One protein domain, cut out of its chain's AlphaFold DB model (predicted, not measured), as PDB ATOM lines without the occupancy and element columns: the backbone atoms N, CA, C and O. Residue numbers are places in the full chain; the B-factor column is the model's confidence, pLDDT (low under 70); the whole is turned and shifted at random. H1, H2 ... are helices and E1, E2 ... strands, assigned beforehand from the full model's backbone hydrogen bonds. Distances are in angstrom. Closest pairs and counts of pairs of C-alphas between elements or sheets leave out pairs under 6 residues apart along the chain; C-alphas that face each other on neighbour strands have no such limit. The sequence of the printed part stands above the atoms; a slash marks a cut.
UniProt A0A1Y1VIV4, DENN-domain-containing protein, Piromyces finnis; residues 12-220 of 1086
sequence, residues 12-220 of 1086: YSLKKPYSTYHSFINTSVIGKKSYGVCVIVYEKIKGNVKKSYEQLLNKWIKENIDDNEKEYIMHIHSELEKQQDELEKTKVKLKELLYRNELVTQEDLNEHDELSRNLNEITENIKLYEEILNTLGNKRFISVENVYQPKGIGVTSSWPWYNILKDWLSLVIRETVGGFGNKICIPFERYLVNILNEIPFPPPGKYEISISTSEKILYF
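This is residues 12 to 220 of the 1086 residues of the protein "DENN-domain-containing protein" of Piromyces finnis (UniProt A0A1Y1VIV4). This model has two parts: a layered body, in which helix H4 lies between the three-stranded sheet E1 E2 E3 and the small strand hairpin E4 E5, and a long helical hairpin of H2 and H3 set off to one side as an arm. Helix H1 bridges the two, running from the end of E2 to the base of the arm, and residues 101 to 107 at the arm's tip stick out free. The printed part has 209 residues with five named helices and five named strands, in the order E1 E2 H1 H2 H3 E3 H4 H5 E4 E5; the larger sheet has the order E1, E2, E3, both sheets are antiparallel, and the class is mixed, helices and strands. The whole is loose, with a radius of gyration of the C-alphas of 23.6 A, and flat, spanning 70 by 57 by 30 A.

Begin at C-alpha 20, at (-6.955, -124.514, 20.434), where strand E1 starts; it covers residues 20 to 27 and is 23.6 A long. E2, residues 33 to 44, is the longest strand by residues, at 35.2 A, and E3, residues 147 to 157, is 33.1 A long. After E2 look for H1, residues 47 to 64, 26.2 A long. Then find C-alpha 67 at (-32.719, -97.251, 31.089); from there H2 runs 48.3 A through residues 67 to 99. H3, residues 106 to 135, is 44.0 A long. Past E3 come H4, residues 162 to 177, 21.6 A long, and H5, residues 188 to 198. E4 is residues 207 to 213, and E5, residues 216 to 220, ends at C-alpha 220, at (6.868, -142.361, 22.083).

Start with the twisted sheet, where E2 is the inner strand and E1 and E3 are the edge strands. E1 and E2 form a hairpin, antiparallel at 150 degrees; look at N 22 and O 38, 2.9 A apart and within hydrogen-bond range. E2 and E3 are antiparallel at 158 degrees, with N 39 and O 153 within range at 2.8 A. H4 is on this sheet at a height of 8.8 A, making two layers, a helix on one face of a sheet. It lies over E2 and E3, and on the local plane it runs along the strands, at 26 degrees to E2; its closest C-alphas to E2 are Lys 166 and Val 37, 6.2 A apart. Farther out, the closest C-alphas of H4 and E5 are Ile 164 and Phe 220, 6.9 A apart. E4 and E5 are an antiparallel hairpin, with N 211 and O 218 within range at 2.8 A. H4 and H5, a helical hairpin, only just touch, with 3 pairs of C-alphas within 8 A, made by residues 172 to 176 of H4 alone; the closest are Thr 176 and Phe 188, 7.0 A apart. In the arm, H2 and H3 touch as a helical hairpin, opposite ways at a shallow tilt of 23 degrees, closest at the C-alphas of Leu 80 and Ile 126, 6.0 A. H1 touches no helix, and H2 and H4 are apart. Every O i to N i+4 pair is within hydrogen-bond range in H1, H4 and H5; H2 has 27 of 29 and H3 25 of 26.

The two C-alphas farthest apart are those of Asn 68 and Lys 206, at 73.3 A. The printed part has no cut. The link from H3 to E3, 11 residues, is long. The mean pLDDT of the printed part is 81.8; look for values under 70 at residues 97 to 106 and 178 to 185, among others.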
ATOM      1  N   TYR A  12     -16.006-112.306  23.956       85.00
ATOM      2  CA  TYR A  12     -17.412-112.551  24.253       85.00
ATOM      3  C   TYR A  12     -17.869-113.821  23.537       85.00
ATOM      4  O   TYR A  12     -17.692-113.958  22.325       85.00
ATOM      5  N   SER A  13     -18.475-114.738  24.281       81.50
ATOM      6  CA  SER A  13     -19.252-115.835  23.720       81.50
ATOM      7  C   SER A  13     -20.183-116.393  24.789       81.50
ATOM      8  O   SER A  13     -19.802-116.511  25.946       81.50
ATOM      9  N   LEU A  14     -21.395-116.779  24.404       72.00
ATOM     10  CA  LEU A  14     -22.376-117.379  25.319       72.00
ATOM     11  C   LEU A  14     -22.003-118.823  25.711       72.00
ATOM     12  O   LEU A  14     -22.553-119.383  26.653       72.00
ATOM     13  N   LYS A  15     -21.036-119.429  25.010       74.38
ATOM     14  CA  LYS A  15     -20.476-120.754  25.303       74.38
ATOM     15  C   LYS A  15     -18.963-120.641  25.455       74.38
ATOM     16  O   LYS A  15     -18.342-119.853  24.747       74.38
ATOM     17  N   LYS A  16     -18.359-121.438  26.345       80.38
ATOM     18  CA  LYS A  16     -16.897-121.472  26.547       80.38
ATOM     19  C   LYS A  16     -16.195-121.685  25.192       80.38
ATOM     20  O   LYS A  16     -16.406-122.737  24.586       80.38
ATOM     21  N   PRO A  17     -15.403-120.714  24.686       85.50
ATOM     22  CA  PRO A  17     -14.813-120.823  23.357       85.50
ATOM     23  C   PRO A  17     -13.903-122.051  23.239       85.50
ATOM     24  O   PRO A  17     -13.202-122.409  24.190       85.50
ATOM     25  N   TYR A  18     -13.911-122.695  22.069       85.12
ATOM     26  CA  TYR A  18     -13.148-123.921  21.839       85.12
ATOM     27  C   TYR A  18     -11.660-123.725  22.136       85.12
ATOM     28  O   TYR A  18     -11.027-122.802  21.622       85.12
ATOM     29  N   SER A  19     -11.091-124.638  22.925       88.56
ATOM     30  CA  SER A  19      -9.649-124.681  23.148       88.56
ATOM     31  C   SER A  19      -8.921-125.022  21.850       88.56
ATOM     32  O   SER A  19      -9.324-125.933  21.118       88.56
ATOM     33  N   THR A  20      -7.835-124.308  21.588       91.44
ATOM     34  CA  THR A  20      -6.955-124.514  20.434       91.44
ATOM     35  C   THR A  20      -5.551-124.869  20.914       91.44
ATOM     36  O   THR A  20      -5.259-124.843  22.111       91.44
ATOM     37  N   TYR A  21      -4.674-125.247  19.993       92.44
ATOM     38  CA  TYR A  21      -3.262-125.441  20.286       92.44
ATOM     39  C   TYR A  21      -2.419-125.010  19.092       92.44
ATOM     40  O   TYR A  21      -2.924-124.863  17.975       92.44
ATOM     41  N   HIS A  22      -1.122-124.859  19.318       92.94
ATOM     42  CA  HIS A  22      -0.117-124.753  18.269       92.94
ATOM     43  C   HIS A  22       1.244-125.218  18.778       92.94
ATOM     44  O   HIS A  22       1.437-125.532  19.954       92.94
ATOM     45  N   SER A  23       2.201-125.289  17.863       92.25
ATOM     46  CA  SER A  23       3.590-125.608  18.176       92.25
ATOM     47  C   SER A  23       4.505-124.576  17.536       92.25
ATOM     48  O   SER A  23       4.151-123.994  16.513       92.25
ATOM     49  N   PHE A  24       5.668-124.337  18.124       90.00
ATOM     50  CA  PHE A  24       6.626-123.333  17.664       90.00
ATOM     51  C   PHE A  24       8.066-123.820  17.871       90.00
ATOM     52  O   PHE A  24       8.308-124.783  18.598       90.00
ATOM     53  N   ILE A  25       9.021-123.170  17.204       88.88
ATOM     54  CA  ILE A  25      10.449-123.490  17.296       88.88
ATOM     55  C   ILE A  25      11.185-122.231  17.737       88.88
ATOM     56  O   ILE A  25      11.212-121.246  17.003       88.88
ATOM     57  N   ASN A  26      11.833-122.294  18.897       83.88
ATOM     58  CA  ASN A  26      12.736-121.252  19.366       83.88
ATOM     59  C   ASN A  26      14.170-121.671  19.022       83.88
ATOM     60  O   ASN A  26      14.666-122.688  19.517       83.88
ATOM     61  N   THR A  27      14.838-120.898  18.164       82.00
ATOM     62  CA  THR A  27      16.240-121.130  17.783       82.00
ATOM     63  C   THR A  27      17.136-120.176  18.566       82.00
ATOM     64  O   THR A  27      16.972-118.964  18.488       82.00
ATOM     65  N   SER A  28      18.071-120.727  19.337       77.38
ATOM     66  CA  SER A  28      19.062-119.949  20.091       77.38
ATOM     67  C   SER A  28      20.113-119.306  19.176       77.38
ATOM     68  O   SER A  28      20.319-119.746  18.045       77.38
ATOM     69  N   VAL A  29      20.859-118.327  19.701       73.19
ATOM     70  CA  VAL A  29      21.982-117.662  19.001       73.19
ATOM     71  C   VAL A  29      23.052-118.660  18.517       73.19
ATOM     72  O   VAL A  29      23.709-118.428  17.509       73.19
ATOM     73  N   ILE A  30      23.189-119.810  19.189       75.12
ATOM     74  CA  ILE A  30      24.134-120.894  18.850       75.12
ATOM     75  C   ILE A  30      23.498-121.922  17.881       75.12
ATOM     76  O   ILE A  30      23.957-123.054  17.757       75.12
ATOM     77  N   GLY A  31      22.368-121.595  17.246       71.50
ATOM     78  CA  GLY A  31      21.664-122.465  16.294       71.50
ATOM     79  C   GLY A  31      20.970-123.695  16.899       71.50
ATOM     80  O   GLY A  31      20.238-124.387  16.189       71.50
ATOM     81  N   LYS A  32      21.134-123.977  18.204       79.44
ATOM     82  CA  LYS A  32      20.371-125.034  18.891       79.44
ATOM     83  C   LYS A  32      18.884-124.678  18.858       79.44
ATOM     84  O   LYS A  32      18.510-123.583  19.285       79.44
ATOM     85  N   LYS A  33      18.060-125.609  18.371       83.69
ATOM     86  CA  LYS A  33      16.597-125.504  18.327       83.69
ATOM     87  C   LYS A  33      15.984-126.064  19.609       83.69
ATOM     88  O   LYS A  33      16.491-127.025  20.182       83.69
ATOM     89  N   SER A  34      14.880-125.463  20.027       87.38
ATOM     90  CA  SER A  34      14.004-125.934  21.096       87.38
ATOM     91  C   SER A  34      12.558-125.861  20.612       87.38
ATOM     92  O   SER A  34      12.198-124.989  19.819       87.38
ATOM     93  N   TYR A  35      11.750-126.820  21.039       90.00
ATOM     94  CA  TYR A  35      10.467-127.157  20.439       90.00
ATOM     95  C   TYR A  35       9.359-126.927  21.459       90.00
ATOM     96  O   TYR A  35       9.317-127.596  22.488       90.00
ATOM     97  N   GLY A  36       8.494-125.953  21.190       91.31
ATOM     98  CA  GLY A  36       7.388-125.572  22.059       91.31
ATOM     99  C   GLY A  36       6.049-126.123  21.581       91.31
ATOM    100  O   GLY A  36       5.778-126.184  20.380       91.31
ATOM    101  N   VAL A  37       5.188-126.468  22.532       93.12
ATOM    102  CA  VAL A  37       3.761-126.734  22.326       93.12
ATOM    103  C   VAL A  37       2.974-125.859  23.295       93.12
ATOM    104  O   VAL A  37       3.286-125.840  24.481       93.12
ATOM    105  N   CYS A  38       1.957-125.152  22.802       93.94
ATOM    106  CA  CYS A  38       1.029-124.361  23.608       93.94
ATOM    107  C   CYS A  38      -0.404-124.840  23.359       93.94
ATOM    108  O   CYS A  38      -0.794-125.037  22.208       93.94
ATOM    109  N   VAL A  39      -1.188-124.997  24.423       92.50
ATOM    110  CA  VAL A  39      -2.644-125.162  24.394       92.50
ATOM    111  C   VAL A  39      -3.263-123.883  24.955       92.50
ATOM    112  O   VAL A  39      -2.934-123.455  26.060       92.50
ATOM    113  N   ILE A  40      -4.174-123.280  24.195       91.75
ATOM    114  CA  ILE A  40      -4.951-122.113  24.611       91.75
ATOM    115  C   ILE A  40      -6.307-122.608  25.110       91.75
ATOM    116  O   ILE A  40      -7.105-123.156  24.343       91.75
ATOM    117  N   VAL A  41      -6.580-122.390  26.395       89.81
ATOM    118  CA  VAL A  41      -7.912-122.550  26.991       89.81
ATOM    119  C   VAL A  41      -8.569-121.192  27.212       89.81
ATOM    120  O   VAL A  41      -7.913-120.153  27.171       89.81
ATOM    121  N   TYR A  42      -9.878-121.204  27.451       89.00
ATOM    122  CA  TYR A  42     -10.662-120.010  27.737       89.00
ATOM    123  C   TYR A  42     -11.317-120.124  29.117       89.00
ATOM    124  O   TYR A  42     -12.013-121.097  29.410       89.00
ATOM    125  N   GLU A  43     -11.087-119.126  29.962       88.75
ATOM    126  CA  GLU A  43     -11.604-119.023  31.333       88.75
ATOM    127  C   GLU A  43     -12.504-117.788  31.438       88.75
ATOM    128  O   GLU A  43     -12.265-116.809  30.732       88.75
ATOM    129  N   LYS A  44     -13.532-117.794  32.297       88.56
ATOM    130  CA  LYS A  44     -14.332-116.578  32.538       88.56
ATOM    131  C   LYS A  44     -13.463-115.499  33.198       88.56
ATOM    132  O   LYS A  44     -12.565-115.816  33.976       88.56
ATOM    133  N   ILE A  45     -13.701-114.220  32.907       90.94
ATOM    134  CA  ILE A  45     -12.936-113.146  33.565       90.94
ATOM    135  C   ILE A  45     -13.243-113.079  35.070       90.94
ATOM    136  O   ILE A  45     -14.398-113.145  35.494       90.94
ATOM    137  N   LYS A  46     -12.196-112.924  35.888       88.88
ATOM    138  CA  LYS A  46     -12.282-112.905  37.359       88.88
ATOM    139  C   LYS A  46     -11.362-111.852  37.987       88.88
ATOM    140  O   LYS A  46     -10.659-111.119  37.290       88.88
ATOM    141  N   GLY A  47     -11.389-111.757  39.318       88.00
ATOM    142  CA  GLY A  47     -10.492-110.899  40.096       88.00
ATOM    143  C   GLY A  47     -10.549-109.426  39.679       88.00
ATOM    144  O   GLY A  47     -11.628-108.854  39.518       88.00
ATOM    145  N   ASN A  48      -9.381-108.809  39.505       88.94
ATOM    146  CA  ASN A  48      -9.278-107.399  39.124       88.94
ATOM    147  C   ASN A  48      -9.733-107.144  37.677       88.94
ATOM    148  O   ASN A  48     -10.375-106.128  37.432       88.94
ATOM    149  N   VAL A  49      -9.492-108.079  36.746       89.12
ATOM    150  CA  VAL A  49      -9.919-107.953  35.338       89.12
ATOM    151  C   VAL A  49     -11.441-107.829  35.245       89.12
ATOM    152  O   VAL A  49     -11.939-106.926  34.574       89.12
ATOM    153  N   LYS A  50     -12.183-108.665  35.989       91.00
ATOM    154  CA  LYS A  50     -13.651-108.575  36.079       91.00
ATOM    155  C   LYS A  50     -14.109-107.209  36.601       91.00
ATOM    156  O   LYS A  50     -14.919-106.563  35.943       91.00
ATOM    157  N   LYS A  51     -13.533-106.727  37.709       92.06
ATOM    158  CA  LYS A  51     -13.873-105.416  38.300       92.06
ATOM    159  C   LYS A  51     -13.600-104.247  37.349       92.06
ATOM    160  O   LYS A  51     -14.427-103.348  37.233       92.06
ATOM    161  N   SER A  52     -12.461-104.247  36.657       92.38
ATOM    162  CA  SER A  52     -12.127-103.197  35.687       92.38
ATOM    163  C   SER A  52     -13.041-103.238  34.460       92.38
ATOM    164  O   SER A  52     -13.475-102.185  33.996       92.38
ATOM    165  N   TYR A  53     -13.399-104.432  33.973       90.38
ATOM    166  CA  TYR A  53     -14.382-104.583  32.899       90.38
ATOM    167  C   TYR A  53     -15.766-104.072  33.331       90.38
ATOM    168  O   TYR A  53     -16.363-103.270  32.622       90.38
ATOM    169  N   GLU A  54     -16.241-104.443  34.524       91.31
ATOM    170  CA  GLU A  54     -17.493-103.946  35.116       91.31
ATOM    171  C   GLU A  54     -17.513-102.418  35.250       91.31
ATOM    172  O   GLU A  54     -18.525-101.787  34.948       91.31
ATOM    173  N   GLN A  55     -16.410-101.796  35.670       91.69
ATOM    174  CA  GLN A  55     -16.310-100.338  35.786       91.69
ATOM    175  C   GLN A  55     -16.383 -99.640  34.420       91.69
ATOM    176  O   GLN A  55     -17.124 -98.665  34.272       91.69
ATOM    177  N   LEU A  56     -15.662-100.149  33.415       90.31
ATOM    178  CA  LEU A  56     -15.692 -99.619  32.049       90.31
ATOM    179  C   LEU A  56     -17.070 -99.811  31.396       90.31
ATOM    180  O   LEU A  56     -17.599 -98.873  30.801       90.31
ATOM    181  N   LEU A  57     -17.674-100.988  31.568       88.88
ATOM    182  CA  LEU A  57     -19.002-101.334  31.064       88.88
ATOM    183  C   LEU A  57     -20.085-100.425  31.662       88.88
ATOM    184  O   LEU A  57     -20.848 -99.813  30.921       88.88
ATOM    185  N   ASN A  58     -20.124-100.279  32.991       89.06
ATOM    186  CA  ASN A  58     -21.108 -99.429  33.668       89.06
ATOM    187  C   ASN A  58     -20.939 -97.942  33.319       89.06
ATOM    188  O   ASN A  58     -21.937 -97.239  33.159       89.06
ATOM    189  N   LYS A  59     -19.694 -97.465  33.161       91.12
ATOM    190  CA  LYS A  59     -19.429 -96.113  32.654       91.12
ATOM    191  C   LYS A  59     -19.995 -95.948  31.241       91.12
ATOM    192  O   LYS A  59     -20.758 -95.017  31.003       91.12
ATOM    193  N   TRP A  60     -19.655 -96.861  30.332       89.62
ATOM    194  CA  TRP A  60     -20.061 -96.775  28.932       89.62
ATOM    195  C   TRP A  60     -21.584 -96.860  28.755       89.62
ATOM    196  O   TRP A  60     -22.141 -96.041  28.029       89.62
ATOM    197  N   ILE A  61     -22.269 -97.764  29.470       87.88
ATOM    198  CA  ILE A  61     -23.741 -97.855  29.466       87.88
ATOM    199  C   ILE A  61     -24.350 -96.509  29.881       87.88
ATOM    200  O   ILE A  61     -25.165 -95.961  29.146       87.88
ATOM    201  N   LYS A  62     -23.894 -95.928  31.002       87.06
ATOM    202  CA  LYS A  62     -24.381 -94.632  31.508       87.06
ATOM    203  C   LYS A  62     -24.140 -93.461  30.540       87.06
ATOM    204  O   LYS A  62     -24.854 -92.464  30.603       87.06
ATOM    205  N   GLU A  63     -23.130 -93.556  29.679       88.06
ATOM    206  CA  GLU A  63     -22.780 -92.519  28.702       88.06
ATOM    207  C   GLU A  63     -23.488 -92.685  27.340       88.06
ATOM    208  O   GLU A  63     -23.516 -91.724  26.574       88.06
ATOM    209  N   ASN A  64     -24.057 -93.861  27.021       85.38
ATOM    210  CA  ASN A  64     -24.502 -94.195  25.653       85.38
ATOM    211  C   ASN A  64     -25.914 -94.812  25.531       85.38
ATOM    212  O   ASN A  64     -26.408 -94.934  24.407       85.38
ATOM    213  N   ILE A  65     -26.552 -95.237  26.629       86.75
ATOM    214  CA  ILE A  65     -27.801 -96.024  26.622       86.75
ATOM    215  C   ILE A  65     -28.769 -95.500  27.695       86.75
ATOM    216  O   ILE A  65     -28.345 -95.189  28.808       86.75
ATOM    217  N   ASP A  66     -30.066 -95.414  27.374       86.06
ATOM    218  CA  ASP A  66     -31.112 -95.081  28.354       86.06
ATOM    219  C   ASP A  66     -31.646 -96.320  29.100       86.06
ATOM    220  O   ASP A  66     -31.465 -97.459  28.669       86.06
ATOM    221  N   ASP A  67     -32.290 -96.122  30.255       84.00
ATOM    222  CA  ASP A  67     -32.719 -97.251  31.089       84.00
ATOM    223  C   ASP A  67     -33.779 -98.154  30.415       84.00
ATOM    224  O   ASP A  67     -33.812 -99.347  30.713       84.00
ATOM    225  N   ASN A  68     -34.568 -97.657  29.449       85.25
ATOM    226  CA  ASN A  68     -35.546 -98.481  28.721       85.25
ATOM    227  C   ASN A  68     -34.856 -99.376  27.680       85.25
ATOM    228  O   ASN A  68     -35.140-100.571  27.586       85.25
ATOM    229  N   GLU A  69     -33.925 -98.813  26.900       83.44
ATOM    230  CA  GLU A  69     -33.100 -99.581  25.959       83.44
ATOM    231  C   GLU A  69     -32.257-100.630  26.694       83.44
ATOM    232  O   GLU A  69     -32.117-101.760  26.230       83.44
ATOM    233  N   LYS A  70     -31.735-100.281  27.872       83.81
ATOM    234  CA  LYS A  70     -30.990-101.186  28.749       83.81
ATOM    235  C   LYS A  70     -31.845-102.353  29.246       83.81
ATOM    236  O   LYS A  70     -31.391-103.492  29.142       83.81
ATOM    237  N   GLU A  71     -33.063-102.110  29.737       85.25
ATOM    238  CA  GLU A  71     -33.987-103.188  30.129       85.25
ATOM    239  C   GLU A  71     -34.354-104.086  28.938       85.25
ATOM    240  O   GLU A  71     -34.308-105.313  29.057       85.25
ATOM    241  N   TYR A  72     -34.621-103.502  27.764       86.31
ATOM    242  CA  TYR A  72     -34.885-104.260  26.537       86.31
ATOM    243  C   TYR A  72     -33.698-105.153  26.134       86.31
ATOM    244  O   TYR A  72     -33.877-106.343  25.868       86.31
ATOM    245  N   ILE A  73     -32.472-104.622  26.152       82.56
ATOM    246  CA  ILE A  73     -31.254-105.383  25.833       82.56
ATOM    247  C   ILE A  73     -31.028-106.512  26.848       82.56
ATOM    248  O   ILE A  73     -30.728-107.639  26.447       82.56
ATOM    249  N   MET A  74     -31.222-106.255  28.146       82.50
ATOM    250  CA  MET A  74     -31.125-107.291  29.184       82.50
ATOM    251  C   MET A  74     -32.179-108.391  29.009       82.50
ATOM    252  O   MET A  74     -31.860-109.567  29.192       82.50
ATOM    253  N   HIS A  75     -33.403-108.045  28.601       86.88
ATOM    254  CA  HIS A  75     -34.446-109.024  28.300       86.88
ATOM    255  C   HIS A  75     -34.064-109.930  27.118       86.88
ATOM    256  O   HIS A  75     -34.134-111.154  27.247       86.88
ATOM    257  N   ILE A  76     -33.590-109.356  26.003       85.62
ATOM    258  CA  ILE A  76     -33.141-110.134  24.836       85.62
ATOM    259  C   ILE A  76     -31.961-111.050  25.196       85.62
ATOM    260  O   ILE A  76     -31.965-112.217  24.809       85.62
ATOM    261  N   HIS A  77     -30.983-110.571  25.974       81.94
ATOM    262  CA  HIS A  77     -29.881-111.413  26.450       81.94
ATOM    263  C   HIS A  77     -30.367-112.577  27.328       81.94
ATOM    264  O   HIS A  77     -29.969-113.715  27.085       81.94
ATOM    265  N   SER A  78     -31.263-112.319  28.287       85.12
ATOM    266  CA  SER A  78     -31.805-113.355  29.175       85.12
ATOM    267  C   SER A  78     -32.614-114.419  28.422       85.12
ATOM    268  O   SER A  78     -32.546-115.600  28.762       85.12
ATOM    269  N   GLU A  79     -33.372-114.040  27.391       88.56
ATOM    270  CA  GLU A  79     -34.122-115.008  26.583       88.56
ATOM    271  C   GLU A  79     -33.194-115.845  25.689       88.56
ATOM    272  O   GLU A  79     -33.332-117.065  25.618       88.56
ATOM    273  N   LEU A  80     -32.178-115.219  25.086       85.06
ATOM    274  CA  LEU A  80     -31.151-115.911  24.301       85.06
ATOM    275  C   LEU A  80     -30.390-116.939  25.166       85.06
ATOM    276  O   LEU A  80     -30.155-118.066  24.727       85.06
ATOM    277  N   GLU A  81     -30.068-116.592  26.415       82.88
ATOM    278  CA  GLU A  81     -29.469-117.513  27.389       82.88
ATOM    279  C   GLU A  81     -30.379-118.722  27.670       82.88
ATOM    280  O   GLU A  81     -29.913-119.853  27.535       82.88
ATOM    281  N   LYS A  82     -31.683-118.527  27.937       87.38
ATOM    282  CA  LYS A  82     -32.647-119.640  28.127       87.38
ATOM    283  C   LYS A  82     -32.704-120.580  26.922       87.38
ATOM    284  O   LYS A  82     -32.639-121.796  27.101       87.38
ATOM    285  N   GLN A  83     -32.792-120.032  25.707       88.12
ATOM    286  CA  GLN A  83     -32.826-120.829  24.474       88.12
ATOM    287  C   GLN A  83     -31.532-121.647  24.312       88.12
ATOM    288  O   GLN A  83     -31.569-122.815  23.926       88.12
ATOM    289  N   GLN A  84     -30.370-121.084  24.661       80.88
ATOM    290  CA  GLN A  84     -29.105-121.825  24.640       80.88
ATOM    291  C   GLN A  84     -28.999-122.901  25.727       80.88
ATOM    292  O   GLN A  84     -28.370-123.936  25.479       80.88
ATOM    293  N   ASP A  85     -29.619-122.679  26.882       82.69
ATOM    294  CA  ASP A  85     -29.729-123.631  27.987       82.69
ATOM    295  C   ASP A  85     -30.627-124.824  27.602       82.69
ATOM    296  O   ASP A  85     -30.304-125.984  27.871       82.69
ATOM    297  N   GLU A  86     -31.744-124.565  26.911       87.06
ATOM    298  CA  GLU A  86     -32.626-125.608  26.372       87.06
ATOM    299  C   GLU A  86     -31.987-126.366  25.200       87.06
ATOM    300  O   GLU A  86     -32.112-127.592  25.118       87.06
ATOM    301  N   LEU A  87     -31.219-125.683  24.342       83.31
ATOM    302  CA  LEU A  87     -30.436-126.323  23.284       83.31
ATOM    303  C   LEU A  87     -29.442-127.341  23.855       83.31
ATOM    304  O   LEU A  87     -29.256-128.414  23.275       83.31
ATOM    305  N   GLU A  88     -28.789-127.027  24.976       76.00
ATOM    306  CA  GLU A  88     -27.860-127.957  25.625       76.00
ATOM    307  C   GLU A  88     -28.585-129.097  26.334       76.00
ATOM    308  O   GLU A  88     -28.229-130.250  26.099       76.00
ATOM    309  N   LYS A  89     -29.669-128.833  27.074       83.19
ATOM    310  CA  LYS A  89     -30.517-129.890  27.666       83.19
ATOM    311  C   LYS A  89     -31.056-130.852  26.598       83.19
ATOM    312  O   LYS A  89     -31.038-132.064  26.792       83.19
ATOM    313  N   THR A  90     -31.459-130.335  25.438       79.31
ATOM    314  CA  THR A  90     -31.923-131.131  24.287       79.31
ATOM    315  C   THR A  90     -30.785-131.939  23.654       79.31
ATOM    316  O   THR A  90     -30.962-133.121  23.361       79.31
ATOM    317  N   LYS A  91     -29.580-131.365  23.512       74.50
ATOM    318  CA  LYS A  91     -28.382-132.095  23.047       74.50
ATOM    319  C   LYS A  91     -27.905-133.160  24.036       74.50
ATOM    320  O   LYS A  91     -27.396-134.189  23.598       74.50
ATOM    321  N   VAL A  92     -28.072-132.940  25.340       74.69
ATOM    322  CA  VAL A  92     -27.781-133.934  26.384       74.69
ATOM    323  C   VAL A  92     -28.778-135.088  26.297       74.69
ATOM    324  O   VAL A  92     -28.327-136.215  26.129       74.69
ATOM    325  N   LYS A  93     -30.093-134.829  26.242       78.50
ATOM    326  CA  LYS A  93     -31.119-135.872  26.017       78.50
ATOM    327  C   LYS A  93     -30.867-136.689  24.743       78.50
ATOM    328  O   LYS A  93     -30.918-137.915  24.769       78.50
ATOM    329  N   LEU A  94     -30.523-136.020  23.637       70.81
ATOM    330  CA  LEU A  94     -30.137-136.682  22.384       70.81
ATOM    331  C   LEU A  94     -28.875-137.544  22.535       70.81
ATOM    332  O   LEU A  94     -28.810-138.607  21.927       70.81
ATOM    333  N   LYS A  95     -27.886-137.138  23.346       67.06
ATOM    334  CA  LYS A  95     -26.733-137.989  23.685       67.06
ATOM    335  C   LYS A  95     -27.129-139.155  24.594       67.06
ATOM    336  O   LYS A  95     -26.671-140.263  24.353       67.06
ATOM    337  N   GLU A  96     -27.971-138.944  25.599       70.56
ATOM    338  CA  GLU A  96     -28.446-139.991  26.515       70.56
ATOM    339  C   GLU A  96     -29.200-141.097  25.759       70.56
ATOM    340  O   GLU A  96     -28.927-142.275  25.974       70.56
ATOM    341  N   LEU A  97     -30.040-140.737  24.782       68.56
ATOM    342  CA  LEU A  97     -30.681-141.668  23.838       68.56
ATOM    343  C   LEU A  97     -29.693-142.551  23.048       68.56
ATOM    344  O   LEU A  97     -30.031-143.678  22.689       68.56
ATOM    345  N   LEU A  98     -28.463-142.090  22.787       58.38
ATOM    346  CA  LEU A  98     -27.441-142.914  22.117       58.38
ATOM    347  C   LEU A  98     -26.886-144.028  23.016       58.38
ATOM    348  O   LEU A  98     -26.362-145.008  22.482       58.38
ATOM    349  N   TYR A  99     -26.994-143.866  24.340       58.25
ATOM    350  CA  TYR A  99     -26.420-144.750  25.362       58.25
ATOM    351  C   TYR A  99     -27.471-145.479  26.219       58.25
ATOM    352  O   TYR A  99     -27.103-146.339  27.013       58.25
ATOM    353  N   ARG A 100     -28.763-145.155  26.069       63.88
ATOM    354  CA  ARG A 100     -29.868-145.690  26.885       63.88
ATOM    355  C   ARG A 100     -30.064-147.205  26.725       63.88
ATOM    356  O   ARG A 100     -30.313-147.883  27.716       63.88
ATOM    357  N   ASN A 101     -29.948-147.719  25.497       56.50
ATOM    358  CA  ASN A 101     -30.264-149.103  25.123       56.50
ATOM    359  C   ASN A 101     -29.170-149.714  24.222       56.50
ATOM    360  O   ASN A 101     -28.664-149.045  23.320       56.50
ATOM    361  N   GLU A 102     -28.868-151.013  24.378       51.16
ATOM    362  CA  GLU A 102     -28.003-151.764  23.438       51.16
ATOM    363  C   GLU A 102     -28.647-151.960  22.050       51.16
ATOM    364  O   GLU A 102     -27.959-152.207  21.059       51.16
ATOM    365  N   LEU A 103     -29.978-151.861  21.971       52.97
ATOM    366  CA  LEU A 103     -30.767-151.991  20.750       52.97
ATOM    367  C   LEU A 103     -31.724-150.802  20.645       52.97
ATOM    368  O   LEU A 103     -32.541-150.587  21.535       52.97
ATOM    369  N   VAL A 104     -31.637-150.053  19.545       58.44
ATOM    370  CA  VAL A 104     -32.510-148.900  19.273       58.44
ATOM    371  C   VAL A 104     -33.940-149.381  19.011       58.44
ATOM    372  O   VAL A 104     -34.163-150.204  18.119       58.44
ATOM    373  N   THR A 105     -34.909-148.870  19.771       67.56
ATOM    374  CA  THR A 105     -36.339-149.161  19.579       67.56
ATOM    375  C   THR A 105     -36.998-148.179  18.602       67.56
ATOM    376  O   THR A 105     -36.440-147.137  18.260       67.56
ATOM    377  N   GLN A 106     -38.222-148.481  18.151       64.50
ATOM    378  CA  GLN A 106     -39.007-147.527  17.356       64.50
ATOM    379  C   GLN A 106     -39.447-146.305  18.187       64.50
ATOM    380  O   GLN A 106     -39.656-145.233  17.626       64.50
ATOM    381  N   GLU A 107     -39.553-146.449  19.508       71.00
ATOM    382  CA  GLU A 107     -39.856-145.351  20.428       71.00
ATOM    383  C   GLU A 107     -38.644-144.416  20.572       71.00
ATOM    384  O   GLU A 107     -38.803-143.211  20.396       71.00
ATOM    385  N   ASP A 108     -37.425-144.958  20.723       66.81
ATOM    386  CA  ASP A 108     -36.177-144.169  20.721       66.81
ATOM    387  C   ASP A 108     -35.994-143.380  19.404       66.81
ATOM    388  O   ASP A 108     -35.545-142.234  19.419       66.81
ATOM    389  N   LEU A 109     -36.365-143.967  18.252       66.00
ATOM    390  CA  LEU A 109     -36.348-143.272  16.954       66.00
ATOM    391  C   LEU A 109     -37.362-142.121  16.892       66.00
ATOM    392  O   LEU A 109     -37.050-141.061  16.347       66.00
ATOM    393  N   ASN A 110     -38.558-142.311  17.452       74.12
ATOM    394  CA  ASN A 110     -39.590-141.277  17.487       74.12
ATOM    395  C   ASN A 110     -39.186-140.123  18.427       74.12
ATOM    396  O   ASN A 110     -39.280-138.963  18.025       74.12
ATOM    397  N   GLU A 111     -38.674-140.434  19.626       79.44
ATOM    398  CA  GLU A 111     -38.166-139.454  20.602       79.44
ATOM    399  C   GLU A 111     -36.988-138.654  20.019       79.44
ATOM    400  O   GLU A 111     -36.946-137.427  20.123       79.44
ATOM    401  N   HIS A 112     -36.063-139.321  19.319       75.75
ATOM    402  CA  HIS A 112     -34.972-138.661  18.602       75.75
ATOM    403  C   HIS A 112     -35.469-137.701  17.516       75.75
ATOM    404  O   HIS A 112     -34.947-136.591  17.403       75.75
ATOM    405  N   ASP A 113     -36.438-138.104  16.692       75.06
ATOM    406  CA  ASP A 113     -36.943-137.260  15.605       75.06
ATOM    407  C   ASP A 113     -37.795-136.087  16.114       75.06
ATOM    408  O   ASP A 113     -37.840-135.043  15.462       75.06
ATOM    409  N   GLU A 114     -38.422-136.212  17.285       84.12
ATOM    410  CA  GLU A 114     -39.078-135.109  17.997       84.12
ATOM    411  C   GLU A 114     -38.053-134.129  18.591       84.12
ATOM    412  O   GLU A 114     -38.076-132.940  18.266       84.12
ATOM    413  N   LEU A 115     -37.073-134.624  19.359       81.50
ATOM    414  CA  LEU A 115     -35.977-133.809  19.898       81.50
ATOM    415  C   LEU A 115     -35.143-133.146  18.788       81.50
ATOM    416  O   LEU A 115     -34.661-132.030  18.965       81.50
ATOM    417  N   SER A 116     -35.008-133.788  17.624       75.81
ATOM    418  CA  SER A 116     -34.348-133.218  16.441       75.81
ATOM    419  C   SER A 116     -35.140-132.071  15.807       75.81
ATOM    420  O   SER A 116     -34.528-131.172  15.231       75.81
ATOM    421  N   ARG A 117     -36.479-132.073  15.897       81.75
ATOM    422  CA  ARG A 117     -37.309-130.931  15.472       81.75
ATOM    423  C   ARG A 117     -37.159-129.774  16.454       81.75
ATOM    424  O   ARG A 117     -36.806-128.685  16.009       81.75
ATOM    425  N   ASN A 118     -37.291-130.036  17.759       86.88
ATOM    426  CA  ASN A 118     -37.096-129.016  18.796       86.88
ATOM    427  C   ASN A 118     -35.692-128.379  18.706       86.88
ATOM    428  O   ASN A 118     -35.539-127.163  18.728       86.88
ATOM    429  N   LEU A 119     -34.647-129.186  18.481       84.25
ATOM    430  CA  LEU A 119     -33.282-128.685  18.294       84.25
ATOM    431  C   LEU A 119     -33.157-127.704  17.115       84.25
ATOM    432  O   LEU A 119     -32.390-126.744  17.220       84.25
ATOM    433  N   ASN A 120     -33.885-127.915  16.012       82.00
ATOM    434  CA  ASN A 120     -33.902-126.976  14.887       82.00
ATOM    435  C   ASN A 120     -34.651-125.685  15.246       82.00
ATOM    436  O   ASN A 120     -34.115-124.609  15.004       82.00
ATOM    437  N   GLU A 121     -35.827-125.793  15.871       90.12
ATOM    438  CA  GLU A 121     -36.657-124.657  16.302       90.12
ATOM    439  C   GLU A 121     -35.900-123.743  17.280       90.12
ATOM    440  O   GLU A 121     -35.722-122.556  17.013       90.12
ATOM    441  N   ILE A 122     -35.299-124.313  18.330       86.94
ATOM    442  CA  ILE A 122     -34.420-123.588  19.263       86.94
ATOM    443  C   ILE A 122     -33.227-122.952  18.522       86.94
ATOM    444  O   ILE A 122     -32.823-121.827  18.817       86.94
ATOM    445  N   THR A 123     -32.652-123.641  17.528       85.25
ATOM    446  CA  THR A 123     -31.535-123.107  16.723       85.25
ATOM    447  C   THR A 123     -31.968-121.957  15.801       85.25
ATOM    448  O   THR A 123     -31.135-121.126  15.440       85.25
ATOM    449  N   GLU A 124     -33.240-121.870  15.413       90.12
ATOM    450  CA  GLU A 124     -33.793-120.739  14.659       90.12
ATOM    451  C   GLU A 124     -34.161-119.572  15.584       90.12
ATOM    452  O   GLU A 124     -33.782-118.437  15.285       90.12
ATOM    453  N   ASN A 125     -34.724-119.843  16.765       88.69
ATOM    454  CA  ASN A 125     -34.942-118.839  17.812       88.69
ATOM    455  C   ASN A 125     -33.631-118.146  18.225       88.69
ATOM    456  O   ASN A 125     -33.569-116.919  18.281       88.69
ATOM    457  N   ILE A 126     -32.550-118.904  18.454       85.50
ATOM    458  CA  ILE A 126     -31.236-118.333  18.804       85.50
ATOM    459  C   ILE A 126     -30.730-117.388  17.706       85.50
ATOM    460  O   ILE A 126     -30.284-116.288  18.029       85.50
ATOM    461  N   LYS A 127     -30.843-117.765  16.423       86.19
ATOM    462  CA  LYS A 127     -30.454-116.883  15.304       86.19
ATOM    463  C   LYS A 127     -31.273-115.597  15.291       86.19
ATOM    464  O   LYS A 127     -30.698-114.539  15.066       86.19
ATOM    465  N   LEU A 128     -32.581-115.676  15.547       89.62
ATOM    466  CA  LEU A 128     -33.461-114.507  15.595       89.62
ATOM    467  C   LEU A 128     -33.037-113.534  16.707       89.62
ATOM    468  O   LEU A 128     -32.903-112.339  16.455       89.62
ATOM    469  N   TYR A 129     -32.756-114.030  17.916       86.06
ATOM    470  CA  TYR A 129     -32.255-113.190  19.010       86.06
ATOM    471  C   TYR A 129     -30.841-112.640  18.741       86.06
ATOM    472  O   TYR A 129     -30.561-111.485  19.065       86.06
ATOM    473  N   GLU A 130     -29.954-113.412  18.100       83.38
ATOM    474  CA  GLU A 130     -28.644-112.919  17.654       83.38
ATOM    475  C   GLU A 130     -28.768-111.834  16.569       83.38
ATOM    476  O   GLU A 130     -28.048-110.838  16.627       83.38
ATOM    477  N   GLU A 131     -29.698-111.977  15.621       86.06
ATOM    478  CA  GLU A 131     -29.981-110.982  14.582       86.06
ATOM    479  C   GLU A 131     -30.577-109.700  15.177       86.06
ATOM    480  O   GLU A 131     -30.085-108.612  14.874       86.06
ATOM    481  N   ILE A 132     -31.525-109.808  16.118       85.88
ATOM    482  CA  ILE A 132     -32.038-108.665  16.892       85.88
ATOM    483  C   ILE A 132     -30.883-107.927  17.584       85.88
ATOM    484  O   ILE A 132     -30.740-106.716  17.397       85.88
ATOM    485  N   LEU A 133     -29.993-108.632  18.296       78.88
ATOM    486  CA  LEU A 133     -28.822-108.010  18.934       78.88
ATOM    487  C   LEU A 133     -27.829-107.400  17.929       78.88
ATOM    488  O   LEU A 133     -27.109-106.464  18.280       78.88
ATOM    489  N   ASN A 134     -27.774-107.897  16.692       80.19
ATOM    490  CA  ASN A 134     -26.952-107.313  15.632       80.19
ATOM    491  C   ASN A 134     -27.567-106.016  15.067       80.19
ATOM    492  O   ASN A 134     -26.812-105.110  14.715       80.19
ATOM    493  N   THR A 135     -28.903-105.866  15.035       83.19
ATOM    494  CA  THR A 135     -29.553-104.612  14.576       83.19
ATOM    495  C   THR A 135     -29.233-103.408  15.470       83.19
ATOM    496  O   THR A 135     -29.198-102.277  14.986       83.19
ATOM    497  N   LEU A 136     -28.922-103.643  16.751       75.00
ATOM    498  CA  LEU A 136     -28.517-102.612  17.716       75.00
ATOM    499  C   LEU A 136     -27.124-102.021  17.431       75.00
ATOM    500  O   LEU A 136     -26.801-100.943  17.936       75.00
ATOM    501  N   GLY A 137     -26.289-102.720  16.653       75.00
ATOM    502  CA  GLY A 137     -24.935-102.294  16.295       75.00
ATOM    503  C   GLY A 137     -24.124-101.827  17.508       75.00
ATOM    504  O   GLY A 137     -23.887-102.582  18.450       75.00
ATOM    505  N   ASN A 138     -23.734-100.551  17.501       68.31
ATOM    506  CA  ASN A 138     -22.907 -99.945  18.547       68.31
ATOM    507  C   ASN A 138     -23.607 -99.804  19.915       68.31
ATOM    508  O   ASN A 138     -22.914 -99.523  20.884       68.31
ATOM    509  N   LYS A 139     -24.934 -99.990  20.030       69.56
ATOM    510  CA  LYS A 139     -25.645 -99.983  21.330       69.56
ATOM    511  C   LYS A 139     -25.572-101.319  22.084       69.56
ATOM    512  O   LYS A 139     -26.069-101.427  23.200       69.56
ATOM    513  N   ARG A 140     -24.955-102.352  21.508       73.19
ATOM    514  CA  ARG A 140     -24.828-103.668  22.144       73.19
ATOM    515  C   ARG A 140     -23.758-103.665  23.244       73.19
ATOM    516  O   ARG A 140     -22.570-103.766  22.950       73.19
ATOM    517  N   PHE A 141     -24.181-103.624  24.509       75.06
ATOM    518  CA  PHE A 141     -23.325-104.037  25.627       75.06
ATOM    519  C   PHE A 141     -23.333-105.561  25.809       75.06
ATOM    520  O   PHE A 141     -24.091-106.281  25.163       75.06
ATOM    521  N   ILE A 142     -22.437-106.057  26.661       75.81
ATOM    522  CA  ILE A 142     -22.157-107.482  26.846       75.81
ATOM    523  C   ILE A 142     -22.187-107.822  28.339       75.81
ATOM    524  O   ILE A 142     -21.563-107.134  29.146       75.81
ATOM    525  N   SER A 143     -22.882-108.906  28.703       75.75
ATOM    526  CA  SER A 143     -22.826-109.446  30.066       75.75
ATOM    527  C   SER A 143     -21.431-109.993  30.373       75.75
ATOM    528  O   SER A 143     -20.887-110.825  29.642       75.75
ATOM    529  N   VAL A 144     -20.890-109.549  31.506       82.56
ATOM    530  CA  VAL A 144     -19.577-109.902  32.070       82.56
ATOM    531  C   VAL A 144     -19.412-111.418  32.245       82.56
ATOM    532  O   VAL A 144     -18.310-111.951  32.149       82.56
ATOM    533  N   GLU A 145     -20.516-112.128  32.473       79.81
ATOM    534  CA  GLU A 145     -20.554-113.570  32.748       79.81
ATOM    535  C   GLU A 145     -20.273-114.439  31.512       79.81
ATOM    536  O   GLU A 145     -19.965-115.627  31.651       79.81
ATOM    537  N   ASN A 146     -20.327-113.822  30.328       82.44
ATOM    538  CA  ASN A 146     -20.084-114.410  29.011       82.44
ATOM    539  C   ASN A 146     -18.800-113.859  28.353       82.44
ATOM    540  O   ASN A 146     -18.612-113.973  27.139       82.44
ATOM    541  N   VAL A 147     -17.910-113.238  29.137       89.19
ATOM    542  CA  VAL A 147     -16.603-112.746  28.675       89.19
ATOM    543  C   VAL A 147     -15.497-113.685  29.145       89.19
ATOM    544  O   VAL A 147     -15.328-113.935  30.341       89.19
ATOM    545  N   TYR A 148     -14.719-114.181  28.187       90.25
ATOM    546  CA  TYR A 148     -13.644-115.137  28.412       90.25
ATOM    547  C   TYR A 148     -12.272-114.524  28.125       90.25
ATOM    548  O   TYR A 148     -12.062-113.887  27.090       90.25
ATOM    549  N   GLN A 149     -11.320-114.776  29.020       91.56
ATOM    550  CA  GLN A 149      -9.896-114.515  28.817       91.56
ATOM    551  C   GLN A 149      -9.197-115.771  28.260       91.56
ATOM    552  O   GLN A 149      -9.505-116.884  28.704       91.56
ATOM    553  N   PRO A 150      -8.267-115.635  27.295       92.00
ATOM    554  CA  PRO A 150      -7.425-116.740  26.861       92.00
ATOM    555  C   PRO A 150      -6.312-116.996  27.889       92.00
ATOM    556  O   PRO A 150      -5.632-116.068  28.322       92.00
ATOM    557  N   LYS A 151      -6.077-118.264  28.238       90.50
ATOM    558  CA  LYS A 151      -4.935-118.707  29.050       90.50
ATOM    559  C   LYS A 151      -4.122-119.714  28.242       90.50
ATOM    560  O   LYS A 151      -4.640-120.747  27.824       90.50
ATOM    561  N   GLY A 152      -2.867-119.371  27.972       91.69
ATOM    562  CA  GLY A 152      -1.924-120.194  27.222       91.69
ATOM    563  C   GLY A 152      -1.073-121.002  28.189       91.69
ATOM    564  O   GLY A 152      -0.417-120.430  29.054       91.69
ATOM    565  N   ILE A 153      -1.101-122.322  28.049       92.00
ATOM    566  CA  ILE A 153      -0.352-123.270  28.875       92.00
ATOM    567  C   ILE A 153       0.551-124.045  27.919       92.00
ATOM    568  O   ILE A 153       0.077-124.505  26.880       92.00
ATOM    569  N   GLY A 154       1.842-124.178  28.217       92.00
ATOM    570  CA  GLY A 154       2.785-124.752  27.259       92.00
ATOM    571  C   GLY A 154       3.965-125.483  27.877       92.00
ATOM    572  O   GLY A 154       4.329-125.257  29.025       92.00
ATOM    573  N   VAL A 155       4.556-126.362  27.069       91.75
ATOM    574  CA  VAL A 155       5.734-127.174  27.392       91.75
ATOM    575  C   VAL A 155       6.770-126.981  26.289       91.75
ATOM    576  O   VAL A 155       6.421-126.929  25.107       91.75
ATOM    577  N   THR A 156       8.043-126.889  26.663       91.25
ATOM    578  CA  THR A 156       9.177-126.845  25.732       91.25
ATOM    579  C   THR A 156      10.061-128.081  25.897       91.25
ATOM    580  O   THR A 156      10.124-128.686  26.963       91.25
ATOM    581  N   SER A 157      10.733-128.493  24.823       88.62
ATOM    582  CA  SER A 157      11.639-129.645  24.819       88.62
ATOM    583  C   SER A 157      12.816-129.429  23.868       88.62
ATOM    584  O   SER A 157      12.716-128.702  22.881       88.62
ATOM    585  N   SER A 158      13.938-130.106  24.119       85.44
ATOM    586  CA  SER A 158      15.048-130.203  23.161       85.44
ATOM    587  C   SER A 158      14.737-131.110  21.959       85.44
ATOM    588  O   SER A 158      15.512-131.131  21.005       85.44
ATOM    589  N   TRP A 159      13.616-131.842  21.979       84.69
ATOM    590  CA  TRP A 159      13.225-132.793  20.934       84.69
ATOM    591  C   TRP A 159      11.908-132.390  20.242       84.69
ATOM    592  O   TRP A 159      11.010-131.875  20.909       84.69
ATOM    593  N   PRO A 160      11.744-132.647  18.923       85.75
ATOM    594  CA  PRO A 160      10.550-132.292  18.143       85.75
ATOM    595  C   PRO A 160       9.372-133.234  18.447       85.75
ATOM    596  O   PRO A 160       8.900-134.006  17.614       85.75
ATOM    597  N   TRP A 161       8.911-133.221  19.691       86.38
ATOM    598  CA  TRP A 161       7.934-134.155  20.245       86.38
ATOM    599  C   TRP A 161       6.507-133.590  20.230       86.38
ATOM    600  O   TRP A 161       5.717-133.821  21.140       86.38
ATOM    601  N   TYR A 162       6.166-132.872  19.157       86.88
ATOM    602  CA  TYR A 162       4.930-132.099  19.028       86.88
ATOM    603  C   TYR A 162       3.663-132.881  19.381       86.88
ATOM    604  O   TYR A 162       2.925-132.451  20.263       86.88
ATOM    605  N   ASN A 163       3.412-134.029  18.737       85.31
ATOM    606  CA  ASN A 163       2.157-134.748  18.946       85.31
ATOM    607  C   ASN A 163       2.066-135.336  20.361       85.31
ATOM    608  O   ASN A 163       1.036-135.175  21.002       85.31
ATOM    609  N   ILE A 164       3.139-135.949  20.881       87.31
ATOM    610  CA  ILE A 164       3.140-136.548  22.227       87.31
ATOM    611  C   ILE A 164       2.989-135.480  23.321       87.31
ATOM    612  O   ILE A 164       2.171-135.656  24.217       87.31
ATOM    613  N   LEU A 165       3.693-134.346  23.215       90.25
ATOM    614  CA  LEU A 165       3.584-133.247  24.179       90.25
ATOM    615  C   LEU A 165       2.223-132.547  24.084       90.25
ATOM    616  O   LEU A 165       1.629-132.250  25.114       90.25
ATOM    617  N   LYS A 166       1.678-132.352  22.873       89.81
ATOM    618  CA  LYS A 166       0.302-131.868  22.679       89.81
ATOM    619  C   LYS A 166      -0.712-132.830  23.284       89.81
ATOM    620  O   LYS A 166      -1.639-132.384  23.951       89.81
ATOM    621  N   ASP A 167      -0.567-134.128  23.039       87.88
ATOM    622  CA  ASP A 167      -1.519-135.143  23.483       87.88
ATOM    623  C   ASP A 167      -1.495-135.284  25.015       87.88
ATOM    624  O   ASP A 167      -2.558-135.246  25.631       87.88
ATOM    625  N   TRP A 168      -0.308-135.315  25.633       90.50
ATOM    626  CA  TRP A 168      -0.129-135.287  27.090       90.50
ATOM    627  C   TRP A 168      -0.707-134.013  27.713       90.50
ATOM    628  O   TRP A 168      -1.565-134.091  28.591       90.50
ATOM    629  N   LEU A 169      -0.316-132.837  27.209       91.06
ATOM    630  CA  LEU A 169      -0.741-131.548  27.761       91.06
ATOM    631  C   LEU A 169      -2.258-131.352  27.644       91.06
ATOM    632  O   LEU A 169      -2.888-130.837  28.561       91.06
ATOM    633  N   SER A 170      -2.862-131.819  26.547       88.25
ATOM    634  CA  SER A 170      -4.321-131.807  26.373       88.25
ATOM    635  C   SER A 170      -5.032-132.725  27.369       88.25
ATOM    636  O   SER A 170      -6.111-132.386  27.838       88.25
ATOM    637  N   LEU A 171      -4.462-133.885  27.705       86.00
ATOM    638  CA  LEU A 171      -5.042-134.737  28.743       86.00
ATOM    639  C   LEU A 171      -4.930-134.055  30.110       86.00
ATOM    640  O   LEU A 171      -5.953-133.836  30.745       86.00
ATOM    641  N   VAL A 172      -3.738-133.612  30.520       86.88
ATOM    642  CA  VAL A 172      -3.522-132.967  31.832       86.88
ATOM    643  C   VAL A 172      -4.389-131.710  32.021       86.88
ATOM    644  O   VAL A 172      -4.993-131.525  33.079       86.88
ATOM    645  N   ILE A 173      -4.544-130.874  30.988       86.06
ATOM    646  CA  ILE A 173      -5.452-129.709  31.012       86.06
ATOM    647  C   ILE A 173      -6.926-130.132  31.126       86.06
ATOM    648  O   ILE A 173      -7.716-129.463  31.795       86.06
ATOM    649  N   ARG A 174      -7.322-131.239  30.487       80.69
ATOM    650  CA  ARG A 174      -8.692-131.757  30.566       80.69
ATOM    651  C   ARG A 174      -9.011-132.298  31.960       80.69
ATOM    652  O   ARG A 174     -10.086-132.006  32.473       80.69
ATOM    653  N   GLU A 175      -8.094-133.028  32.590       77.25
ATOM    654  CA  GLU A 175      -8.312-133.531  33.954       77.25
ATOM    655  C   GLU A 175      -8.353-132.389  34.987       77.25
ATOM    656  O   GLU A 175      -9.127-132.454  35.938       77.25
ATOM    657  N   THR A 176      -7.576-131.318  34.781       77.94
ATOM    658  CA  THR A 176      -7.514-130.172  35.712       77.94
ATOM    659  C   THR A 176      -8.639-129.137  35.526       77.94
ATOM    660  O   THR A 176      -8.994-128.469  36.495       77.94
ATOM    661  N   VAL A 177      -9.216-128.983  34.318       72.88
ATOM    662  CA  VAL A 177     -10.146-127.865  33.978       72.88
ATOM    663  C   VAL A 177     -11.339-128.275  33.081       72.88
ATOM    664  O   VAL A 177     -12.165-127.439  32.705       72.88
ATOM    665  N   GLY A 178     -11.431-129.540  32.650       57.81
ATOM    666  CA  GLY A 178     -12.099-129.922  31.390       57.81
ATOM    667  C   GLY A 178     -13.085-131.097  31.422       57.81
ATOM    668  O   GLY A 178     -13.219-131.791  30.421       57.81
ATOM    669  N   GLY A 179     -13.773-131.302  32.547       51.72
ATOM    670  CA  GLY A 179     -15.095-131.942  32.687       51.72
ATOM    671  C   GLY A 179     -15.572-133.050  31.722       51.72
ATOM    672  O   GLY A 179     -16.173-132.764  30.691       51.72
ATOM    673  N   PHE A 180     -15.567-134.296  32.210       38.28
ATOM    674  CA  PHE A 180     -16.657-135.271  32.003       38.28
ATOM    675  C   PHE A 180     -16.811-136.152  33.261       38.28
ATOM    676  O   PHE A 180     -15.836-136.716  33.746       38.28
ATOM    677  N   GLY A 181     -18.037-136.294  33.787       46.66
ATOM    678  CA  GLY A 181     -18.332-137.133  34.964       46.66
ATOM    679  C   GLY A 181     -17.790-136.594  36.301       46.66
ATOM    680  O   GLY A 181     -17.072-135.598  36.340       46.66
ATOM    681  N   ASN A 182     -18.171-137.210  37.426       43.72
ATOM    682  CA  ASN A 182     -17.653-136.883  38.765       43.72
ATOM    683  C   ASN A 182     -16.472-137.803  39.104       43.72
ATOM    684  O   ASN A 182     -16.656-138.819  39.769       43.72
ATOM    685  N   LYS A 183     -15.274-137.460  38.620       52.84
ATOM    686  CA  LYS A 183     -14.032-138.156  38.976       52.84
ATOM    687  C   LYS A 183     -13.134-137.301  39.867       52.84
ATOM    688  O   LYS A 183     -13.082-136.083  39.724       52.84
ATOM    689  N   ILE A 184     -12.455-138.006  40.765       57.06
ATOM    690  CA  ILE A 184     -11.271-137.577  41.508       57.06
ATOM    691  C   ILE A 184     -10.135-137.341  40.505       57.06
ATOM    692  O   ILE A 184      -9.924-138.177  39.623       57.06
ATOM    693  N   CYS A 185      -9.422-136.223  40.640       66.44
ATOM    694  CA  CYS A 185      -8.321-135.842  39.757       66.44
ATOM    695  C   CYS A 185      -7.012-135.712  40.542       66.44
ATOM    696  O   CYS A 185      -7.001-135.217  41.665       66.44
ATOM    697  N   ILE A 186      -5.911-136.143  39.921       78.88
ATOM    698  CA  ILE A 186      -4.550-135.957  40.441       78.88
ATOM    699  C   ILE A 186      -4.155-134.473  40.268       78.88
ATOM    700  O   ILE A 186      -4.434-133.925  39.194       78.88
ATOM    701  N   PRO A 187      -3.496-133.825  41.251       82.38
ATOM    702  CA  PRO A 187      -2.976-132.461  41.110       82.38
ATOM    703  C   PRO A 187      -1.994-132.283  39.941       82.38
ATOM    704  O   PRO A 187      -1.326-133.228  39.512       82.38
ATOM    705  N   PHE A 188      -1.876-131.053  39.431       86.12
ATOM    706  CA  PHE A 188      -1.031-130.733  38.271       86.12
ATOM    707  C   PHE A 188       0.461-130.985  38.550       86.12
ATOM    708  O   PHE A 188       1.199-131.480  37.701       86.12
ATOM    709  N   GLU A 189       0.873-130.708  39.778       89.44
ATOM    710  CA  GLU A 189       2.210-130.850  40.339       89.44
ATOM    711  C   GLU A 189       2.733-132.286  40.210       89.44
ATOM    712  O   GLU A 189       3.852-132.506  39.748       89.44
ATOM    713  N   ARG A 190       1.889-133.283  40.499       87.25
ATOM    714  CA  ARG A 190       2.246-134.705  40.377       87.25
ATOM    715  C   ARG A 190       2.410-135.137  38.911       87.25
ATOM    716  O   ARG A 190       3.212-136.024  38.629       87.25
ATOM    717  N   TYR A 191       1.724-134.487  37.960       89.38
ATOM    718  CA  TYR A 191       2.001-134.666  36.526       89.38
ATOM    719  C   TYR A 191       3.325-134.007  36.101       89.38
ATOM    720  O   TYR A 191       4.002-134.550  35.227       89.38
ATOM    721  N   LEU A 192       3.711-132.872  36.704       90.31
ATOM    722  CA  LEU A 192       4.995-132.210  36.438       90.31
ATOM    723  C   LEU A 192       6.183-133.044  36.929       90.31
ATOM    724  O   LEU A 192       7.090-133.305  36.141       90.31
ATOM    725  N   VAL A 193       6.155-133.509  38.186       90.31
ATOM    726  CA  VAL A 193       7.186-134.415  38.739       90.31
ATOM    727  C   VAL A 193       7.344-135.642  37.839       90.31
ATOM    728  O   VAL A 193       8.462-135.991  37.459       90.31
ATOM    729  N   ASN A 194       6.218-136.228  37.419       90.56
ATOM    730  CA  ASN A 194       6.192-137.392  36.547       90.56
ATOM    731  C   ASN A 194       6.886-137.144  35.196       90.56
ATOM    732  O   ASN A 194       7.858-137.828  34.885       90.56
ATOM    733  N   ILE A 195       6.457-136.146  34.406       89.88
ATOM    734  CA  ILE A 195       7.026-135.931  33.061       89.88
ATOM    735  C   ILE A 195       8.482-135.447  33.064       89.88
ATOM    736  O   ILE A 195       9.195-135.681  32.089       89.88
ATOM    737  N   LEU A 196       8.920-134.762  34.125       88.56
ATOM    738  CA  LEU A 196      10.278-134.219  34.211       88.56
ATOM    739  C   LEU A 196      11.300-135.248  34.702       88.56
ATOM    740  O   LEU A 196      12.422-135.252  34.202       88.56
ATOM    741  N   ASN A 197      10.916-136.106  35.655       86.31
ATOM    742  CA  ASN A 197      11.864-136.930  36.408       86.31
ATOM    743  C   ASN A 197      11.580-138.441  36.321       86.31
ATOM    744  O   ASN A 197      12.513-139.235  36.333       86.31
ATOM    745  N   GLU A 198      10.311-138.853  36.215       88.69
ATOM    746  CA  GLU A 198       9.909-140.267  36.336       88.69
ATOM    747  C   GLU A 198       9.673-140.976  34.988       88.69
ATOM    748  O   GLU A 198       9.502-142.197  34.940       88.69
ATOM    749  N   ILE A 199       9.636-140.241  33.873       88.62
ATOM    750  CA  ILE A 199       9.481-140.818  32.529       88.62
ATOM    751  C   ILE A 199      10.869-140.968  31.884       88.62
ATOM    752  O   ILE A 199      11.464-139.965  31.481       88.62
ATOM    753  N   PRO A 200      11.401-142.198  31.728       86.00
ATOM    754  CA  PRO A 200      12.760-142.397  31.242       86.00
ATOM    755  C   PRO A 200      12.905-142.023  29.761       86.00
ATOM    756  O   PRO A 200      12.026-142.267  28.930       86.00
ATOM    757  N   PHE A 201      14.058-141.455  29.409       84.19
ATOM    758  CA  PHE A 201      14.349-141.015  28.048       84.19
ATOM    759  C   PHE A 201      14.682-142.210  27.123       84.19
ATOM    760  O   PHE A 201      15.651-142.926  27.380       84.19
ATOM    761  N   PRO A 202      13.942-142.448  26.017       83.38
ATOM    762  CA  PRO A 202      14.189-143.601  25.158       83.38
ATOM    763  C   PRO A 202      15.473-143.445  24.327       83.38
ATOM    764  O   PRO A 202      15.629-142.433  23.627       83.38
ATOM    765  N   PRO A 203      16.356-144.461  24.286       79.00
ATOM    766  CA  PRO A 203      17.510-144.465  23.393       79.00
ATOM    767  C   PRO A 203      17.094-144.608  21.908       79.00
ATOM    768  O   PRO A 203      15.935-144.896  21.602       79.00
ATOM    769  N   PRO A 204      18.021-144.413  20.944       77.38
ATOM    770  CA  PRO A 204      17.751-144.569  19.509       77.38
ATOM    771  C   PRO A 204      17.294-145.984  19.110       77.38
ATOM    772  O   PRO A 204      18.118-146.885  18.939       77.38
ATOM    773  N   GLY A 205      15.988-146.169  18.903       76.62
ATOM    774  CA  GLY A 205      15.395-147.485  18.665       76.62
ATOM    775  C   GLY A 205      15.425-148.382  19.912       76.62
ATOM    776  O   GLY A 205      15.519-147.894  21.034       76.62
ATOM    777  N   LYS A 206      15.361-149.708  19.721       77.56
ATOM    778  CA  LYS A 206      15.242-150.762  20.762       77.56
ATOM    779  C   LYS A 206      13.960-150.713  21.614       77.56
ATOM    780  O   LYS A 206      13.255-151.723  21.682       77.56
ATOM    781  N   TYR A 207      13.656-149.569  22.223       81.56
ATOM    782  CA  TYR A 207      12.562-149.359  23.171       81.56
ATOM    783  C   TYR A 207      11.571-148.295  22.684       81.56
ATOM    784  O   TYR A 207      11.895-147.396  21.906       81.56
ATOM    785  N   GLU A 208      10.351-148.398  23.189       85.94
ATOM    786  CA  GLU A 208       9.315-147.369  23.155       85.94
ATOM    787  C   GLU A 208       8.814-147.175  24.585       85.94
ATOM    788  O   GLU A 208       8.772-148.140  25.343       85.94
ATOM    789  N   ILE A 209       8.456-145.953  24.963       86.81
ATOM    790  CA  ILE A 209       7.928-145.645  26.292       86.81
ATOM    791  C   ILE A 209       6.424-145.443  26.178       86.81
ATOM    792  O   ILE A 209       5.966-144.733  25.275       86.81
ATOM    793  N   SER A 210       5.662-146.031  27.098       88.81
ATOM    794  CA  SER A 210       4.229-145.793  27.235       88.81
ATOM    795  C   SER A 210       3.925-144.986  28.499       88.81
ATOM    796  O   SER A 210       4.159-145.460  29.609       88.81
ATOM    797  N   ILE A 211       3.382-143.781  28.316       87.94
ATOM    798  CA  ILE A 211       2.929-142.877  29.381       87.94
ATOM    799  C   ILE A 211       1.431-143.099  29.593       87.94
ATOM    800  O   ILE A 211       0.661-142.937  28.646       87.94
ATOM    801  N   SER A 212       0.987-143.416  30.809       83.38
ATOM    802  CA  SER A 212      -0.444-143.426  31.139       83.38
ATOM    803  C   SER A 212      -0.889-142.090  31.737       83.38
ATOM    804  O   SER A 212      -0.317-141.632  32.725       83.38
ATOM    805  N   THR A 213      -1.946-141.496  31.190       77.56
ATOM    806  CA  THR A 213      -2.562-140.259  31.690       77.56
ATOM    807  C   THR A 213      -4.076-140.480  31.764       77.56
ATOM    808  O   THR A 213      -4.750-140.617  30.739       77.56
ATOM    809  N   SER A 214      -4.595-140.597  32.991       69.06
ATOM    810  CA  SER A 214      -5.947-141.082  33.316       69.06
ATOM    811  C   SER A 214      -6.338-142.370  32.571       69.06
ATOM    812  O   SER A 214      -5.906-143.456  32.941       69.06
ATOM    813  N   GLU A 215      -7.158-142.271  31.520       66.56
ATOM    814  CA  GLU A 215      -7.704-143.416  30.767       66.56
ATOM    815  C   GLU A 215      -6.996-143.672  29.428       66.56
ATOM    816  O   GLU A 215      -7.426-144.526  28.648       66.56
ATOM    817  N   LYS A 216      -5.955-142.898  29.097       76.25
ATOM    818  CA  LYS A 216      -5.242-143.006  27.820       76.25
ATOM    819  C   LYS A 216      -3.777-143.338  28.042       76.25
ATOM    820  O   LYS A 216      -3.136-142.829  28.954       76.25
ATOM    821  N   ILE A 217      -3.261-144.189  27.161       82.25
ATOM    822  CA  ILE A 217      -1.845-144.533  27.087       82.25
ATOM    823  C   ILE A 217      -1.293-143.894  25.816       82.25
ATOM    824  O   ILE A 217      -1.804-144.134  24.719       82.25
ATOM    825  N   LEU A 218      -0.277-143.055  25.978       86.25
ATOM    826  CA  LEU A 218       0.452-142.394  24.905       86.25
ATOM    827  C   LEU A 218       1.798-143.097  24.703       86.25
ATOM    828  O   LEU A 218       2.393-143.561  25.669       86.25
ATOM    829  N   TYR A 219       2.296-143.151  23.469       85.06
ATOM    830  CA  TYR A 219       3.505-143.907  23.122       85.06
ATOM    831  C   TYR A 219       4.516-143.026  22.386       85.06
ATOM    832  O   TYR A 219       4.144-142.346  21.426       85.06
ATOM    833  N   PHE A 220       5.792-143.073  22.780       84.75
ATOM    834  CA  PHE A 220       6.868-142.361  22.083       84.75
ATOM    835  C   PHE A 220       8.192-143.139  22.046       84.75
ATOM    836  O   PHE A 220       8.492-143.965  22.904       84.75
TER     837      PHE A 220